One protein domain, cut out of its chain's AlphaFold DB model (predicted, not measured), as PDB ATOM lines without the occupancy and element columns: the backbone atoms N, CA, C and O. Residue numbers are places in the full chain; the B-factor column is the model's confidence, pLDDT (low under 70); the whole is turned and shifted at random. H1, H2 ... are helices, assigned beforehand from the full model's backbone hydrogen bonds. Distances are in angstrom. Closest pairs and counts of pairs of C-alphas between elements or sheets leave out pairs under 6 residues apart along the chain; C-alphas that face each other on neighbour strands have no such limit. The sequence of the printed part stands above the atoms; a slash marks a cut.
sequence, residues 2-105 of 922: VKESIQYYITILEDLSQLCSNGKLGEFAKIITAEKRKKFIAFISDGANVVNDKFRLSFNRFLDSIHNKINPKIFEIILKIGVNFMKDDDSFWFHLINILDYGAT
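Overview. This is residues 2 to 105 of the 922 residues of an uncharacterized protein of Wickerhamomyces anomalus (strain ATCC 58044 / CBS 1984 / NCYC 433 / NRRL Y-366-8) (UniProt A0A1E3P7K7). Two helices side by side, H1 and H4, run the same way; H3 and H5 make a loose second layer behind them, with short H2 and H6 at opposite edges. The 104 printed residues hold six named helices, H1 to H6 in order, and no named strand: all helix. The whole is compact, radius of gyration of the C-alphas 13.0 A, spans 37 by 33 by 21 A.

Arrangement. Start at H1, residues 2 to 21; it touches H4, residues 53 to 64, at a shallow tilt of 14 degrees, closest C-alphas Ser 17 and Phe 62, 4.5 A. H3, residues 34 to 45, touches H5, residues 72 to 85, with residues 41 to 45 alone, closest C-alphas Ile 44 and Ile 81, 5.5 A. H1 and H2, residues 25 to 31, form a hairpin. H4 only just touches H6, residues 90 to 97, with 3 pairs of C-alphas within 8 A. Every O i to N i+4 pair is within hydrogen-bond range in H1, H3, H4 and H6, 9 of 10 in H5, 1 of 3 in H2, beside 2 of 4 O i to N i+3 pairs.

Along the chain. Find C-alpha 2 at (-10.799, -78.632, 41.550); H1 runs 29.4 A. H6 ends at C-alpha 97, (19.254, -86.539, 30.523).

Size, cuts and confidence. The printed part has no cut; residues 2 to 4 are under pLDDT 70.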
ATOM      1  N   VAL A   2     -12.171 -78.697  42.134       61.72
ATOM      2  CA  VAL A   2     -10.799 -78.632  41.550       61.72
ATOM      3  C   VAL A   2      -9.667 -78.871  42.570       61.72
ATOM      4  O   VAL A   2      -8.709 -79.584  42.280       61.72
ATOM      5  N   LYS A   3      -9.785 -78.330  43.794       67.69
ATOM      6  CA  LYS A   3      -8.780 -78.523  44.857       67.69
ATOM      7  C   LYS A   3      -8.689 -79.975  45.353       67.69
ATOM      8  O   LYS A   3      -7.581 -80.433  45.628       67.69
ATOM      9  N   GLU A   4      -9.804 -80.704  45.445       69.69
ATOM     10  CA  GLU A   4      -9.793 -82.117  45.859       69.69
ATOM     11  C   GLU A   4      -9.138 -83.010  44.797       69.69
ATOM     12  O   GLU A   4      -8.367 -83.907  45.139       69.69
ATOM     13  N   SER A   5      -9.360 -82.716  43.510       84.25
ATOM     14  CA  SER A   5      -8.723 -83.435  42.398       84.25
ATOM     15  C   SER A   5      -7.193 -83.368  42.462       84.25
ATOM     16  O   SER A   5      -6.531 -84.393  42.321       84.25
ATOM     17  N   ILE A   6      -6.617 -82.192  42.744       94.06
ATOM     18  CA  ILE A   6      -5.155 -82.030  42.823       94.06
ATOM     19  C   ILE A   6      -4.564 -82.830  43.995       94.06
ATOM     20  O   ILE A   6      -3.548 -83.498  43.813       94.06
ATOM     21  N   GLN A   7      -5.190 -82.830  45.179       95.12
ATOM     22  CA  GLN A   7      -4.678 -83.613  46.315       95.12
ATOM     23  C   GLN A   7      -4.731 -85.128  46.050       95.12
ATOM     24  O   GLN A   7      -3.824 -85.853  46.453       95.12
ATOM     25  N   TYR A   8      -5.732 -85.606  45.315       94.69
ATOM     26  CA  TYR A   8      -5.790 -86.995  44.863       94.69
ATOM     27  C   TYR A   8      -4.623 -87.362  43.917       94.69
ATOM     28  O   TYR A   8      -4.012 -88.420  44.081       94.69
ATOM     29  N   TYR A   9      -4.243 -86.479  42.984       95.81
ATOM     30  CA  TYR A   9      -3.079 -86.705  42.112       95.81
ATOM     31  C   TYR A   9      -1.732 -86.576  42.844       95.81
ATOM     32  O   TYR A   9      -0.776 -87.259  42.484       95.81
ATOM     33  N   ILE A  10      -1.656 -85.756  43.898       96.50
ATOM     34  CA  ILE A  10      -0.483 -85.672  44.784       96.50
ATOM     35  C   ILE A  10      -0.227 -87.017  45.473       96.50
ATOM     36  O   ILE A  10       0.904 -87.494  45.459       96.50
ATOM     37  N   THR A  11      -1.268 -87.668  45.999       95.81
ATOM     38  CA  THR A  11      -1.127 -88.996  46.617       95.81
ATOM     39  C   THR A  11      -0.674 -90.054  45.604       95.81
ATOM     40  O   THR A  11       0.180 -90.867  45.929       95.81
ATOM     41  N   ILE A  12      -1.131 -89.988  44.347       95.38
ATOM     42  CA  ILE A  12      -0.643 -90.874  43.270       95.38
ATOM     43  C   ILE A  12       0.863 -90.691  42.995       95.38
ATOM     44  O   ILE A  12       1.548 -91.674  42.712       95.38
ATOM     45  N   LEU A  13       1.400 -89.468  43.097       96.00
ATOM     46  CA  LEU A  13       2.846 -89.214  42.994       96.00
ATOM     47  C   LEU A  13       3.625 -89.716  44.218       96.00
ATOM     48  O   LEU A  13       4.747 -90.199  44.078       96.00
ATOM     49  N   GLU A  14       3.032 -89.627  45.406       95.56
ATOM     50  CA  GLU A  14       3.623 -90.112  46.657       95.56
ATOM     51  C   GLU A  14       3.677 -91.657  46.678       95.56
ATOM     52  O   GLU A  14       4.741 -92.221  46.951       95.56
ATOM     53  N   ASP A  15       2.606 -92.337  46.245       94.19
ATOM     54  CA  ASP A  15       2.561 -93.790  45.999       94.19
ATOM     55  C   ASP A  15       3.632 -94.225  44.973       94.19
ATOM     56  O   ASP A  15       4.360 -95.202  45.174       94.19
ATOM     57  N   LEU A  16       3.756 -93.484  43.863       93.06
ATOM     58  CA  LEU A  16       4.747 -93.727  42.809       93.06
ATOM     59  C   LEU A  16       6.192 -93.564  43.308       93.06
ATOM     60  O   LEU A  16       7.045 -94.400  43.004       93.06
ATOM     61  N   SER A  17       6.468 -92.532  44.108       94.19
ATOM     62  CA  SER A  17       7.787 -92.299  44.710       94.19
ATOM     63  C   SER A  17       8.158 -93.384  45.723       94.19
ATOM     64  O   SER A  17       9.294 -93.876  45.731       94.19
ATOM     65  N   GLN A  18       7.189 -93.851  46.517       94.00
ATOM     66  CA  GLN A  18       7.381 -94.997  47.404       94.00
ATOM     67  C   GLN A  18       7.650 -96.290  46.611       94.00
ATOM     68  O   GLN A  18       8.463 -97.114  47.037       94.00
ATOM     69  N   LEU A  19       7.031 -96.475  45.441       91.50
ATOM     70  CA  LEU A  19       7.281 -97.630  44.571       91.50
ATOM     71  C   LEU A  19       8.664 -97.608  43.908       91.50
ATOM     72  O   LEU A  19       9.316 -98.655  43.871       91.50
ATOM     73  N   CYS A  20       9.130 -96.443  43.443       89.38
ATOM     74  CA  CYS A  20      10.501 -96.260  42.953       89.38
ATOM     75  C   CYS A  20      11.528 -96.568  44.048       89.38
ATOM     76  O   CYS A  20      12.374 -97.441  43.861       89.38
ATOM     77  N   SER A  21      11.383 -95.938  45.220       90.19
ATOM     78  CA  SER A  21      12.303 -96.091  46.362       90.19
ATOM     79  C   SER A  21      12.435 -97.541  46.850       90.19
ATOM     80  O   SER A  21      13.486 -97.946  47.334       90.19
ATOM     81  N   ASN A  22      11.371 -98.343  46.720       90.44
ATOM     82  CA  ASN A  22      11.369 -99.759  47.097       90.44
ATOM     83  C   ASN A  22      11.790-100.715  45.960       90.44
ATOM     84  O   ASN A  22      11.753-101.930  46.148       90.44
ATOM     85  N   GLY A  23      12.086-100.215  44.753       87.81
ATOM     86  CA  GLY A  23      12.323-101.038  43.557       87.81
ATOM     87  C   GLY A  23      11.105-101.852  43.083       87.81
ATOM     88  O   GLY A  23      11.198-102.621  42.127       87.81
ATOM     89  N   LYS A  24       9.938-101.674  43.713       89.75
ATOM     90  CA  LYS A  24       8.700-102.455  43.522       89.75
ATOM     91  C   LYS A  24       7.884-101.994  42.309       89.75
ATOM     92  O   LYS A  24       6.667-102.129  42.273       89.75
ATOM     93  N   LEU A  25       8.537-101.449  41.287       81.94
ATOM     94  CA  LEU A  25       7.876-100.653  40.252       81.94
ATOM     95  C   LEU A  25       6.861-101.441  39.394       81.94
ATOM     96  O   LEU A  25       5.893-100.871  38.896       81.94
ATOM     97  N   GLY A  26       7.012-102.769  39.300       81.75
ATOM     98  CA  GLY A  26       6.013-103.663  38.694       81.75
ATOM     99  C   GLY A  26       4.691-103.781  39.474       81.75
ATOM    100  O   GLY A  26       3.680-104.196  38.910       81.75
ATOM    101  N   GLU A  27       4.652-103.382  40.749       88.38
ATOM    102  CA  GLU A  27       3.441-103.378  41.585       88.38
ATOM    103  C   GLU A  27       2.558-102.135  41.355       88.38
ATOM    104  O   GLU A  27       1.414-102.113  41.812       88.38
ATOM    105  N   PHE A  28       3.012-101.149  40.564       83.94
ATOM    106  CA  PHE A  28       2.217 -99.982  40.141       83.94
ATOM    107  C   PHE A  28       0.837-100.370  39.586       83.94
ATOM    108  O   PHE A  28      -0.175 -99.745  39.908       83.94
ATOM    109  N   ALA A  29       0.777-101.454  38.804       85.69
ATOM    110  CA  ALA A  29      -0.465-101.952  38.221       85.69
ATOM    111  C   ALA A  29      -1.464-102.514  39.255       85.69
ATOM    112  O   ALA A  29      -2.657-102.583  38.948       85.69
ATOM    113  N   LYS A  30      -0.983-102.901  40.448       89.06
ATOM    114  CA  LYS A  30      -1.769-103.458  41.561       89.06
ATOM    115  C   LYS A  30      -2.265-102.371  42.522       89.06
ATOM    116  O   LYS A  30      -3.395-102.445  42.984       89.06
ATOM    117  N   ILE A  31      -1.428-101.371  42.815       86.75
ATOM    118  CA  ILE A  31      -1.695-100.356  43.852       86.75
ATOM    119  C   ILE A  31      -2.614 -99.238  43.342       86.75
ATOM    120  O   ILE A  31      -3.568 -98.848  44.016       86.75
ATOM    121  N   ILE A  32      -2.385 -98.747  42.120       88.00
ATOM    122  CA  ILE A  32      -3.205 -97.688  41.518       88.00
ATOM    123  C   ILE A  32      -4.113 -98.341  40.474       88.00
ATOM    124  O   ILE A  32      -3.630 -98.784  39.433       88.00
ATOM    125  N   THR A  33      -5.422 -98.425  40.743       91.69
ATOM    126  CA  THR A  33      -6.391 -99.134  39.876       91.69
ATOM    127  C   THR A  33      -6.432 -98.567  38.451       91.69
ATOM    128  O   THR A  33      -6.094 -97.406  38.221       91.69
ATOM    129  N   ALA A  34      -6.878 -99.366  37.474       90.38
ATOM    130  CA  ALA A  34      -6.907 -98.958  36.064       90.38
ATOM    131  C   ALA A  34      -7.681 -97.648  35.817       90.38
ATOM    132  O   ALA A  34      -7.246 -96.815  35.023       90.38
ATOM    133  N   GLU A  35      -8.780 -97.426  36.542       93.12
ATOM    134  CA  GLU A  35      -9.543 -96.178  36.482       93.12
ATOM    135  C   GLU A  35      -8.757 -94.993  37.066       93.12
ATOM    136  O   GLU A  35      -8.682 -93.940  36.429       93.12
ATOM    137  N   LYS A  36      -8.103 -95.170  38.230       92.12
ATOM    138  CA  LYS A  36      -7.227 -94.141  38.817       92.12
ATOM    139  C   LYS A  36      -6.094 -93.769  37.849       92.12
ATOM    140  O   LYS A  36      -5.859 -92.586  37.615       92.12
ATOM    141  N   ARG A  37      -5.450 -94.768  37.222       90.06
ATOM    142  CA  ARG A  37      -4.415 -94.558  36.190       90.06
ATOM    143  C   ARG A  37      -4.963 -93.771  34.999       90.06
ATOM    144  O   ARG A  37      -4.336 -92.804  34.588       90.06
ATOM    145  N   LYS A  38      -6.143 -94.128  34.474       93.00
ATOM    146  CA  LYS A  38      -6.765 -93.427  33.334       93.00
ATOM    147  C   LYS A  38      -7.096 -91.965  33.660       93.00
ATOM    148  O   LYS A  38      -6.810 -91.094  32.844       93.00
ATOM    149  N   LYS A  39      -7.649 -91.686  34.848       94.56
ATOM    150  CA  LYS A  39      -7.933 -90.316  35.320       94.56
ATOM    151  C   LYS A  39      -6.653 -89.488  35.471       94.56
ATOM    152  O   LYS A  39      -6.608 -88.355  35.005       94.56
ATOM    153  N   PHE A  40      -5.595 -90.071  36.041       94.88
ATOM    154  CA  PHE A  40      -4.293 -89.412  36.164       94.88
ATOM    155  C   PHE A  40      -3.637 -89.140  34.802       94.88
ATOM    156  O   PHE A  40      -3.224 -88.013  34.555       94.88
ATOM    157  N   ILE A  41      -3.612 -90.119  33.889       93.06
ATOM    158  CA  ILE A  41      -3.054 -89.951  32.535       93.06
ATOM    159  C   ILE A  41      -3.805 -88.860  31.756       93.06
ATOM    160  O   ILE A  41      -3.165 -88.056  31.080       93.06
ATOM    161  N   ALA A  42      -5.135 -88.782  31.880       94.44
ATOM    162  CA  ALA A  42      -5.919 -87.704  31.278       94.44
ATOM    163  C   ALA A  42      -5.526 -86.325  31.842       94.44
ATOM    164  O   ALA A  42      -5.209 -85.424  31.070       94.44
ATOM    165  N   PHE A  43      -5.459 -86.188  33.171       95.38
ATOM    166  CA  PHE A  43      -5.057 -84.946  33.841       95.38
ATOM    167  C   PHE A  43      -3.649 -84.475  33.449       95.38
ATOM    168  O   PHE A  43      -3.464 -83.301  33.148       95.38
ATOM    169  N   ILE A  44      -2.658 -85.374  33.411       94.94
ATOM    170  CA  ILE A  44      -1.273 -84.991  33.078       94.94
ATOM    171  C   ILE A  44      -1.038 -84.763  31.582       94.94
ATOM    172  O   ILE A  44      -0.031 -84.157  31.223       94.94
ATOM    173  N   SER A  45      -1.929 -85.250  30.710       93.00
ATOM    174  CA  SER A  45      -1.840 -85.019  29.260       93.00
ATOM    175  C   SER A  45      -2.438 -83.665  28.858       93.00
ATOM    176  O   SER A  45      -1.965 -83.056  27.901       93.00
ATOM    177  N   ASP A  46      -3.438 -83.172  29.593       93.69
ATOM    178  CA  ASP A  46      -4.047 -81.861  29.367       93.69
ATOM    179  C   ASP A  46      -3.224 -80.734  30.022       93.69
ATOM    180  O   ASP A  46      -3.311 -80.462  31.225       93.69
ATOM    181  N   GLY A  47      -2.436 -80.052  29.186       89.25
ATOM    182  CA  GLY A  47      -1.586 -78.924  29.558       89.25
ATOM    183  C   GLY A  47      -2.312 -77.613  29.889       89.25
ATOM    184  O   GLY A  47      -1.624 -76.629  30.168       89.25
ATOM    185  N   ALA A  48      -3.652 -77.572  29.871       93.25
ATOM    186  CA  ALA A  48      -4.429 -76.461  30.429       93.25
ATOM    187  C   ALA A  48      -4.629 -76.577  31.955       93.25
ATOM    188  O   ALA A  48      -5.015 -75.599  32.602       93.25
ATOM    189  N   ASN A  49      -4.352 -77.742  32.557       93.88
ATOM    190  CA  ASN A  49      -4.476 -77.927  34.003       93.88
ATOM    191  C   ASN A  49      -3.443 -77.101  34.786       93.88
ATOM    192  O   ASN A  49      -2.243 -77.124  34.509       93.88
ATOM    193  N   VAL A  50      -3.906 -76.415  35.832       92.88
ATOM    194  CA  VAL A  50      -3.047 -75.651  36.745       92.88
ATOM    195  C   VAL A  50      -2.728 -76.499  37.975       92.88
ATOM    196  O   VAL A  50      -3.616 -76.844  38.756       92.88
ATOM    197  N   VAL A  51      -1.447 -76.812  38.169       94.81
ATOM    198  CA  VAL A  51      -0.938 -77.502  39.365       94.81
ATOM    199  C   VAL A  51      -0.456 -76.501  40.415       94.81
ATOM    200  O   VAL A  51      -0.064 -75.383  40.089       94.81
ATOM    201  N   ASN A  52      -0.457 -76.909  41.685       94.75
ATOM    202  CA  ASN A  52       0.089 -76.112  42.786       94.75
ATOM    203  C   ASN A  52       1.521 -76.547  43.154       94.75
ATOM    204  O   ASN A  52       1.996 -77.609  42.745       94.75
ATOM    205  N   ASP A  53       2.201 -75.756  43.982       95.44
ATOM    206  CA  ASP A  53       3.587 -76.047  44.371       95.44
ATOM    207  C   ASP A  53       3.730 -77.324  45.212       95.44
ATOM    208  O   ASP A  53       4.789 -77.944  45.197       95.44
ATOM    209  N   LYS A  54       2.662 -77.791  45.881       96.06
ATOM    210  CA  LYS A  54       2.669 -79.097  46.561       96.06
ATOM    211  C   LYS A  54       2.759 -80.250  45.551       96.06
ATOM    212  O   LYS A  54       3.533 -81.174  45.769       96.06
ATOM    213  N   PHE A  55       2.032 -80.177  44.433       96.25
ATOM    214  CA  PHE A  55       2.160 -81.137  43.333       96.25
ATOM    215  C   PHE A  55       3.555 -81.092  42.705       96.25
ATOM    216  O   PHE A  55       4.162 -82.141  42.520       96.25
ATOM    217  N   ARG A  56       4.106 -79.895  42.463       95.81
ATOM    218  CA  ARG A  56       5.486 -79.741  41.967       95.81
ATOM    219  C   ARG A  56       6.522 -80.320  42.935       95.81
ATOM    220  O   ARG A  56       7.444 -81.003  42.506       95.81
ATOM    221  N   LEU A  57       6.348 -80.115  44.242       95.00
ATOM    222  CA  LEU A  57       7.232 -80.658  45.274       95.00
ATOM    223  C   LEU A  57       7.154 -82.190  45.357       95.00
ATOM    224  O   LEU A  57       8.193 -82.843  45.435       95.00
ATOM    225  N   SER A  58       5.953 -82.779  45.317       96.06
ATOM    226  CA  SER A  58       5.799 -84.242  45.296       96.06
ATOM    227  C   SER A  58       6.252 -84.855  43.961       96.06
ATOM    228  O   SER A  58       6.774 -85.966  43.965       96.06
ATOM    229  N   PHE A  59       6.176 -84.125  42.840       96.56
ATOM    230  CA  PHE A  59       6.795 -84.536  41.572       96.56
ATOM    231  C   PHE A  59       8.327 -84.494  41.626       96.56
ATOM    232  O   PHE A  59       8.964 -85.459  41.220       96.56
ATOM    233  N   ASN A  60       8.936 -83.445  42.185       94.69
ATOM    234  CA  ASN A  60      10.394 -83.386  42.308       94.69
ATOM    235  C   ASN A  60      10.922 -84.456  43.281       94.69
ATOM    236  O   ASN A  60      11.905 -85.112  42.964       94.69
ATOM    237  N   ARG A  61      10.208 -84.764  44.375       94.25
ATOM    238  CA  ARG A  61      10.507 -85.946  45.217       94.25
ATOM    239  C   ARG A  61      10.383 -87.269  44.456       94.25
ATOM    240  O   ARG A  61      11.167 -88.185  44.685       94.25
ATOM    241  N   PHE A  62       9.402 -87.380  43.559       94.88
ATOM    242  CA  PHE A  62       9.257 -88.546  42.692       94.88
ATOM    243  C   PHE A  62      10.441 -88.673  41.722       94.88
ATOM    244  O   PHE A  62      10.997 -89.765  41.630       94.88
ATOM    245  N   LEU A  63      10.900 -87.574  41.108       93.38
ATOM    246  CA  LEU A  63      12.156 -87.540  40.348       93.38
ATOM    247  C   LEU A  63      13.348 -87.959  41.220       93.38
ATOM    248  O   LEU A  63      14.039 -88.902  40.870       93.38
ATOM    249  N   ASP A  64      13.553 -87.355  42.391       91.75
ATOM    250  CA  ASP A  64      14.681 -87.683  43.279       91.75
ATOM    251  C   ASP A  64      14.682 -89.159  43.744       91.75
ATOM    252  O   ASP A  64      15.739 -89.734  44.011       91.75
ATOM    253  N   SER A  65      13.508 -89.804  43.803       92.19
ATOM    254  CA  SER A  65      13.375 -91.245  44.080       92.19
ATOM    255  C   SER A  65      13.671 -92.161  42.884       92.19
ATOM    256  O   SER A  65      13.729 -93.382  43.043       92.19
ATOM    257  N   ILE A  66      13.860 -91.605  41.686       89.75
ATOM    258  CA  ILE A  66      14.271 -92.342  40.491       89.75
ATOM    259  C   ILE A  66      15.790 -92.360  40.446       89.75
ATOM    260  O   ILE A  66      16.472 -91.371  40.193       89.75
ATOM    261  N   HIS A  67      16.328 -93.540  40.722       83.75
ATOM    262  CA  HIS A  67      17.742 -93.824  40.547       83.75
ATOM    263  C   HIS A  67      18.084 -93.978  39.056       83.75
ATOM    264  O   HIS A  67      17.240 -93.834  38.176       83.75
ATOM    265  N   ASN A  68      19.326 -94.360  38.768       86.19
ATOM    266  CA  ASN A  68      19.907 -94.497  37.426       86.19
ATOM    267  C   ASN A  68      19.139 -95.381  36.407       86.19
ATOM    268  O   ASN A  68      19.582 -95.472  35.263       86.19
ATOM    269  N   LYS A  69      18.033 -96.035  36.795       87.31
ATOM    270  CA  LYS A  69      17.195 -96.906  35.964       87.31
ATOM    271  C   LYS A  69      15.713 -96.538  36.090       87.31
ATOM    272  O   LYS A  69      15.176 -96.517  37.196       87.31
ATOM    273  N   ILE A  70      15.039 -96.350  34.957       88.81
ATOM    274  CA  ILE A  70      13.610 -96.010  34.861       88.81
ATOM    275  C   ILE A  70      12.842 -97.052  34.025       88.81
ATOM    276  O   ILE A  70      13.420 -97.782  33.222       88.81
ATOM    277  N   ASN A  71      11.524 -97.151  34.223       87.62
ATOM    278  CA  ASN A  71      10.636 -97.957  33.378       87.62
ATOM    279  C   ASN A  71      10.015 -97.081  32.266       87.62
ATOM    280  O   ASN A  71       9.520 -96.000  32.601       87.62
ATOM    281  N   PRO A  72       9.940 -97.533  30.994       86.81
ATOM    282  CA  PRO A  72       9.396 -96.746  29.878       86.81
ATOM    283  C   PRO A  72       8.026 -96.103  30.137       86.81
ATOM    284  O   PRO A  72       7.824 -94.936  29.812       86.81
ATOM    285  N   LYS A  73       7.100 -96.818  30.789       86.06
ATOM    286  CA  LYS A  73       5.729 -96.332  31.060       86.06
ATOM    287  C   LYS A  73       5.666 -95.288  32.174       86.06
ATOM    288  O   LYS A  73       4.688 -94.564  32.305       86.06
ATOM    289  N   ILE A  74       6.708 -95.213  32.996       89.94
ATOM    290  CA  ILE A  74       6.848 -94.191  34.034       89.94
ATOM    291  C   ILE A  74       7.635 -92.995  33.506       89.94
ATOM    292  O   ILE A  74       7.250 -91.865  33.785       89.94
ATOM    293  N   PHE A  75       8.630 -93.218  32.646       91.50
ATOM    294  CA  PHE A  75       9.246 -92.162  31.844       91.50
ATOM    295  C   PHE A  75       8.206 -91.412  30.984       91.50
ATOM    296  O   PHE A  75       8.244 -90.187  30.935       91.50
ATOM    297  N   GLU A  76       7.212 -92.108  30.416       90.81
ATOM    298  CA  GLU A  76       6.056 -91.497  29.734       90.81
ATOM    299  C   GLU A  76       5.250 -90.550  30.646       90.81
ATOM    300  O   GLU A  76       5.049 -89.380  30.312       90.81
ATOM    301  N   ILE A  77       4.845 -91.029  31.829       92.44
ATOM    302  CA  ILE A  77       4.143 -90.235  32.855       92.44
ATOM    303  C   ILE A  77       4.966 -88.998  33.248       92.44
ATOM    304  O   ILE A  77       4.436 -87.892  33.340       92.44
ATOM    305  N   ILE A  78       6.269 -89.175  33.460       94.62
ATOM    306  CA  ILE A  78       7.189 -88.127  33.908       94.62
ATOM    307  C   ILE A  78       7.419 -87.073  32.832       94.62
ATOM    308  O   ILE A  78       7.372 -85.882  33.144       94.62
ATOM    309  N   LEU A  79       7.618 -87.481  31.576       94.38
ATOM    310  CA  LEU A  79       7.770 -86.539  30.474       94.38
ATOM    311  C   LEU A  79       6.489 -85.717  30.293       94.38
ATOM    312  O   LEU A  79       6.580 -84.498  30.188       94.38
ATOM    313  N   LYS A  80       5.304 -86.345  30.345       94.50
ATOM    314  CA  LYS A  80       4.014 -85.634  30.278       94.50
ATOM    315  C   LYS A  80       3.864 -84.596  31.391       94.50
ATOM    316  O   LYS A  80       3.564 -83.438  31.104       94.50
ATOM    317  N   ILE A  81       4.144 -84.973  32.641       94.69
ATOM    318  CA  ILE A  81       4.089 -84.049  33.787       94.69
ATOM    319  C   ILE A  81       5.084 -82.893  33.620       94.69
ATOM    320  O   ILE A  81       4.721 -81.733  33.821       94.69
ATOM    321  N   GLY A  82       6.327 -83.185  33.238       94.38
ATOM    322  CA  GLY A  82       7.362 -82.165  33.120       94.38
ATOM    323  C   GLY A  82       7.138 -81.200  31.954       94.38
ATOM    324  O   GLY A  82       7.183 -79.986  32.148       94.38
ATOM    325  N   VAL A  83       6.804 -81.721  30.767       93.44
ATOM    326  CA  VAL A  83       6.485 -80.923  29.569       93.44
ATOM    327  C   VAL A  83       5.279 -80.013  29.803       93.44
ATOM    328  O   VAL A  83       5.304 -78.858  29.380       93.44
ATOM    329  N   ASN A  84       4.238 -80.482  30.501       93.44
ATOM    330  CA  ASN A  84       3.044 -79.670  30.737       93.44
ATOM    331  C   ASN A  84       3.191 -78.683  31.909       93.44
ATOM    332  O   ASN A  84       2.788 -77.525  31.761       93.44
ATOM    333  N   PHE A  85       3.799 -79.089  33.031       93.88
ATOM    334  CA  PHE A  85       3.732 -78.338  34.296       93.88
ATOM    335  C   PHE A  85       5.072 -77.793  34.829       93.88
ATOM    336  O   PHE A  85       5.062 -76.923  35.710       93.88
ATOM    337  N   MET A  86       6.211 -78.257  34.299       92.00
ATOM    338  CA  MET A  86       7.572 -77.920  34.763       92.00
ATOM    339  C   MET A  86       8.391 -77.164  33.700       92.00
ATOM    340  O   MET A  86       9.615 -77.254  33.660       92.00
ATOM    341  N   LYS A  87       7.710 -76.398  32.837       87.19
ATOM    342  CA  LYS A  87       8.292 -75.679  31.686       87.19
ATOM    343  C   LYS A  87       9.472 -74.761  32.044       87.19
ATOM    344  O   LYS A  87      10.397 -74.652  31.247       87.19
ATOM    345  N   ASP A  88       9.482 -74.152  33.228       86.06
ATOM    346  CA  ASP A  88      10.574 -73.283  33.703       86.06
ATOM    347  C   ASP A  88      11.597 -74.002  34.618       86.06
ATOM    348  O   ASP A  88      12.440 -73.349  35.235       86.06
ATOM    349  N   ASP A  89      11.542 -75.337  34.753       88.31
ATOM    350  CA  ASP A  89      12.440 -76.093  35.636       88.31
ATOM    351  C   ASP A  89      13.415 -77.008  34.877       88.31
ATOM    352  O   ASP A  89      13.170 -78.198  34.680       88.31
ATOM    353  N   ASP A  90      14.598 -76.487  34.526       86.75
ATOM    354  CA  ASP A  90      15.642 -77.298  33.871       86.75
ATOM    355  C   ASP A  90      16.141 -78.478  34.733       86.75
ATOM    356  O   ASP A  90      16.772 -79.385  34.199       86.75
ATOM    357  N   SER A  91      15.844 -78.512  36.044       86.62
ATOM    358  CA  SER A  91      16.230 -79.633  36.919       86.62
ATOM    359  C   SER A  91      15.550 -80.927  36.477       86.62
ATOM    360  O   SER A  91      16.179 -81.979  36.491       86.62
ATOM    361  N   PHE A  92      14.296 -80.844  36.021       92.38
ATOM    362  CA  PHE A  92      13.553 -81.973  35.463       92.38
ATOM    363  C   PHE A  92      14.224 -82.502  34.182       92.38
ATOM    364  O   PHE A  92      14.507 -83.695  34.076       92.38
ATOM    365  N   TRP A  93      14.557 -81.614  33.240       92.38
ATOM    366  CA  TRP A  93      15.213 -81.991  31.984       92.38
ATOM    367  C   TRP A  93      16.608 -82.582  32.202       92.38
ATOM    368  O   TRP A  93      16.954 -83.591  31.589       92.38
ATOM    369  N   PHE A  94      17.402 -81.991  33.098       89.44
ATOM    370  CA  PHE A  94      18.731 -82.506  33.423       89.44
ATOM    371  C   PHE A  94      18.679 -83.772  34.280       89.44
ATOM    372  O   PHE A  94      19.560 -84.613  34.132       89.44
ATOM    373  N   HIS A  95      17.647 -83.977  35.104       90.50
ATOM    374  CA  HIS A  95      17.407 -85.274  35.736       90.50
ATOM    375  C   HIS A  95      17.159 -86.347  34.665       90.50
ATOM    376  O   HIS A  95      17.842 -87.367  34.680       90.50
ATOM    377  N   LEU A  96      16.270 -86.098  33.689       92.25
ATOM    378  CA  LEU A  96      16.015 -87.049  32.598       92.25
ATOM    379  C   LEU A  96      17.281 -87.377  31.795       92.25
ATOM    380  O   LEU A  96      17.636 -88.544  31.692       92.25
ATOM    381  N   ILE A  97      18.006 -86.366  31.301       91.50
ATOM    382  CA  ILE A  97      19.254 -86.539  30.523       91.50
ATOM    383  C   ILE A  97      20.333 -87.331  31.299       91.50
ATOM    384  O   ILE A  97      21.201 -87.966  30.694       91.50
ATOM    385  N   ASN A  98      20.277 -87.339  32.635       88.62
ATOM    386  CA  ASN A  98      21.213 -88.062  33.496       88.62
ATOM    387  C   ASN A  98      20.845 -89.525  33.788       88.62
ATOM    388  O   ASN A  98      21.672 -90.235  34.365       88.62
ATOM    389  N   ILE A  99      19.669 -90.006  33.379       90.00
ATOM    390  CA  ILE A  99      19.282 -91.416  33.530       90.00
ATOM    391  C   ILE A  99      20.245 -92.315  32.728       90.00
ATOM    392  O   ILE A  99      20.632 -91.998  31.602       90.00
ATOM    393  N   LEU A 100      20.663 -93.445  33.316       86.12
ATOM    394  CA  LEU A 100      21.662 -94.355  32.727       86.12
ATOM    395  C   LEU A 100      21.043 -95.582  32.032       86.12
ATOM    396  O   LEU A 100      21.752 -96.332  31.360       86.12
ATOM    397  N   ASP A 101      19.743 -95.822  32.211       87.31
ATOM    398  CA  ASP A 101      19.027 -97.010  31.738       87.31
ATOM    399  C   ASP A 101      17.516 -96.719  31.666       87.31
ATOM    400  O   ASP A 101      16.843 -96.636  32.695       87.31
ATOM    401  N   TYR A 102      16.965 -96.574  30.455       85.31
ATOM    402  CA  TYR A 102      15.522 -96.369  30.236       85.31
ATOM    403  C   TYR A 102      14.737 -97.685  30.066       85.31
ATOM    404  O   TYR A 102      13.579 -97.668  29.652       85.31
ATOM    405  N   GLY A 103      15.347 -98.833  30.384       84.56
ATOM    406  CA  GLY A 103      14.796-100.171  30.176       84.56
ATOM    407  C   GLY A 103      15.524-100.965  29.085       84.56
ATOM    408  O   GLY A 103      16.432-100.476  28.418       84.56
ATOM    409  N   ALA A 104      15.125-102.226  28.891       78.12
ATOM    410  CA  ALA A 104      15.674-103.069  27.823       78.12
ATOM    411  C   ALA A 104      15.053-102.752  26.449       78.12
ATOM    412  O   ALA A 104      15.749-102.750  25.436       78.12
ATOM    413  N   THR A 105      13.755-102.449  26.432       79.50
ATOM    414  CA  THR A 105      12.944-102.170  25.244       79.50
ATOM    415  C   THR A 105      12.230-100.831  25.397       79.50
ATOM    416  O   THR A 105      11.841-100.456  26.503       79.50
TER     417      THR A 105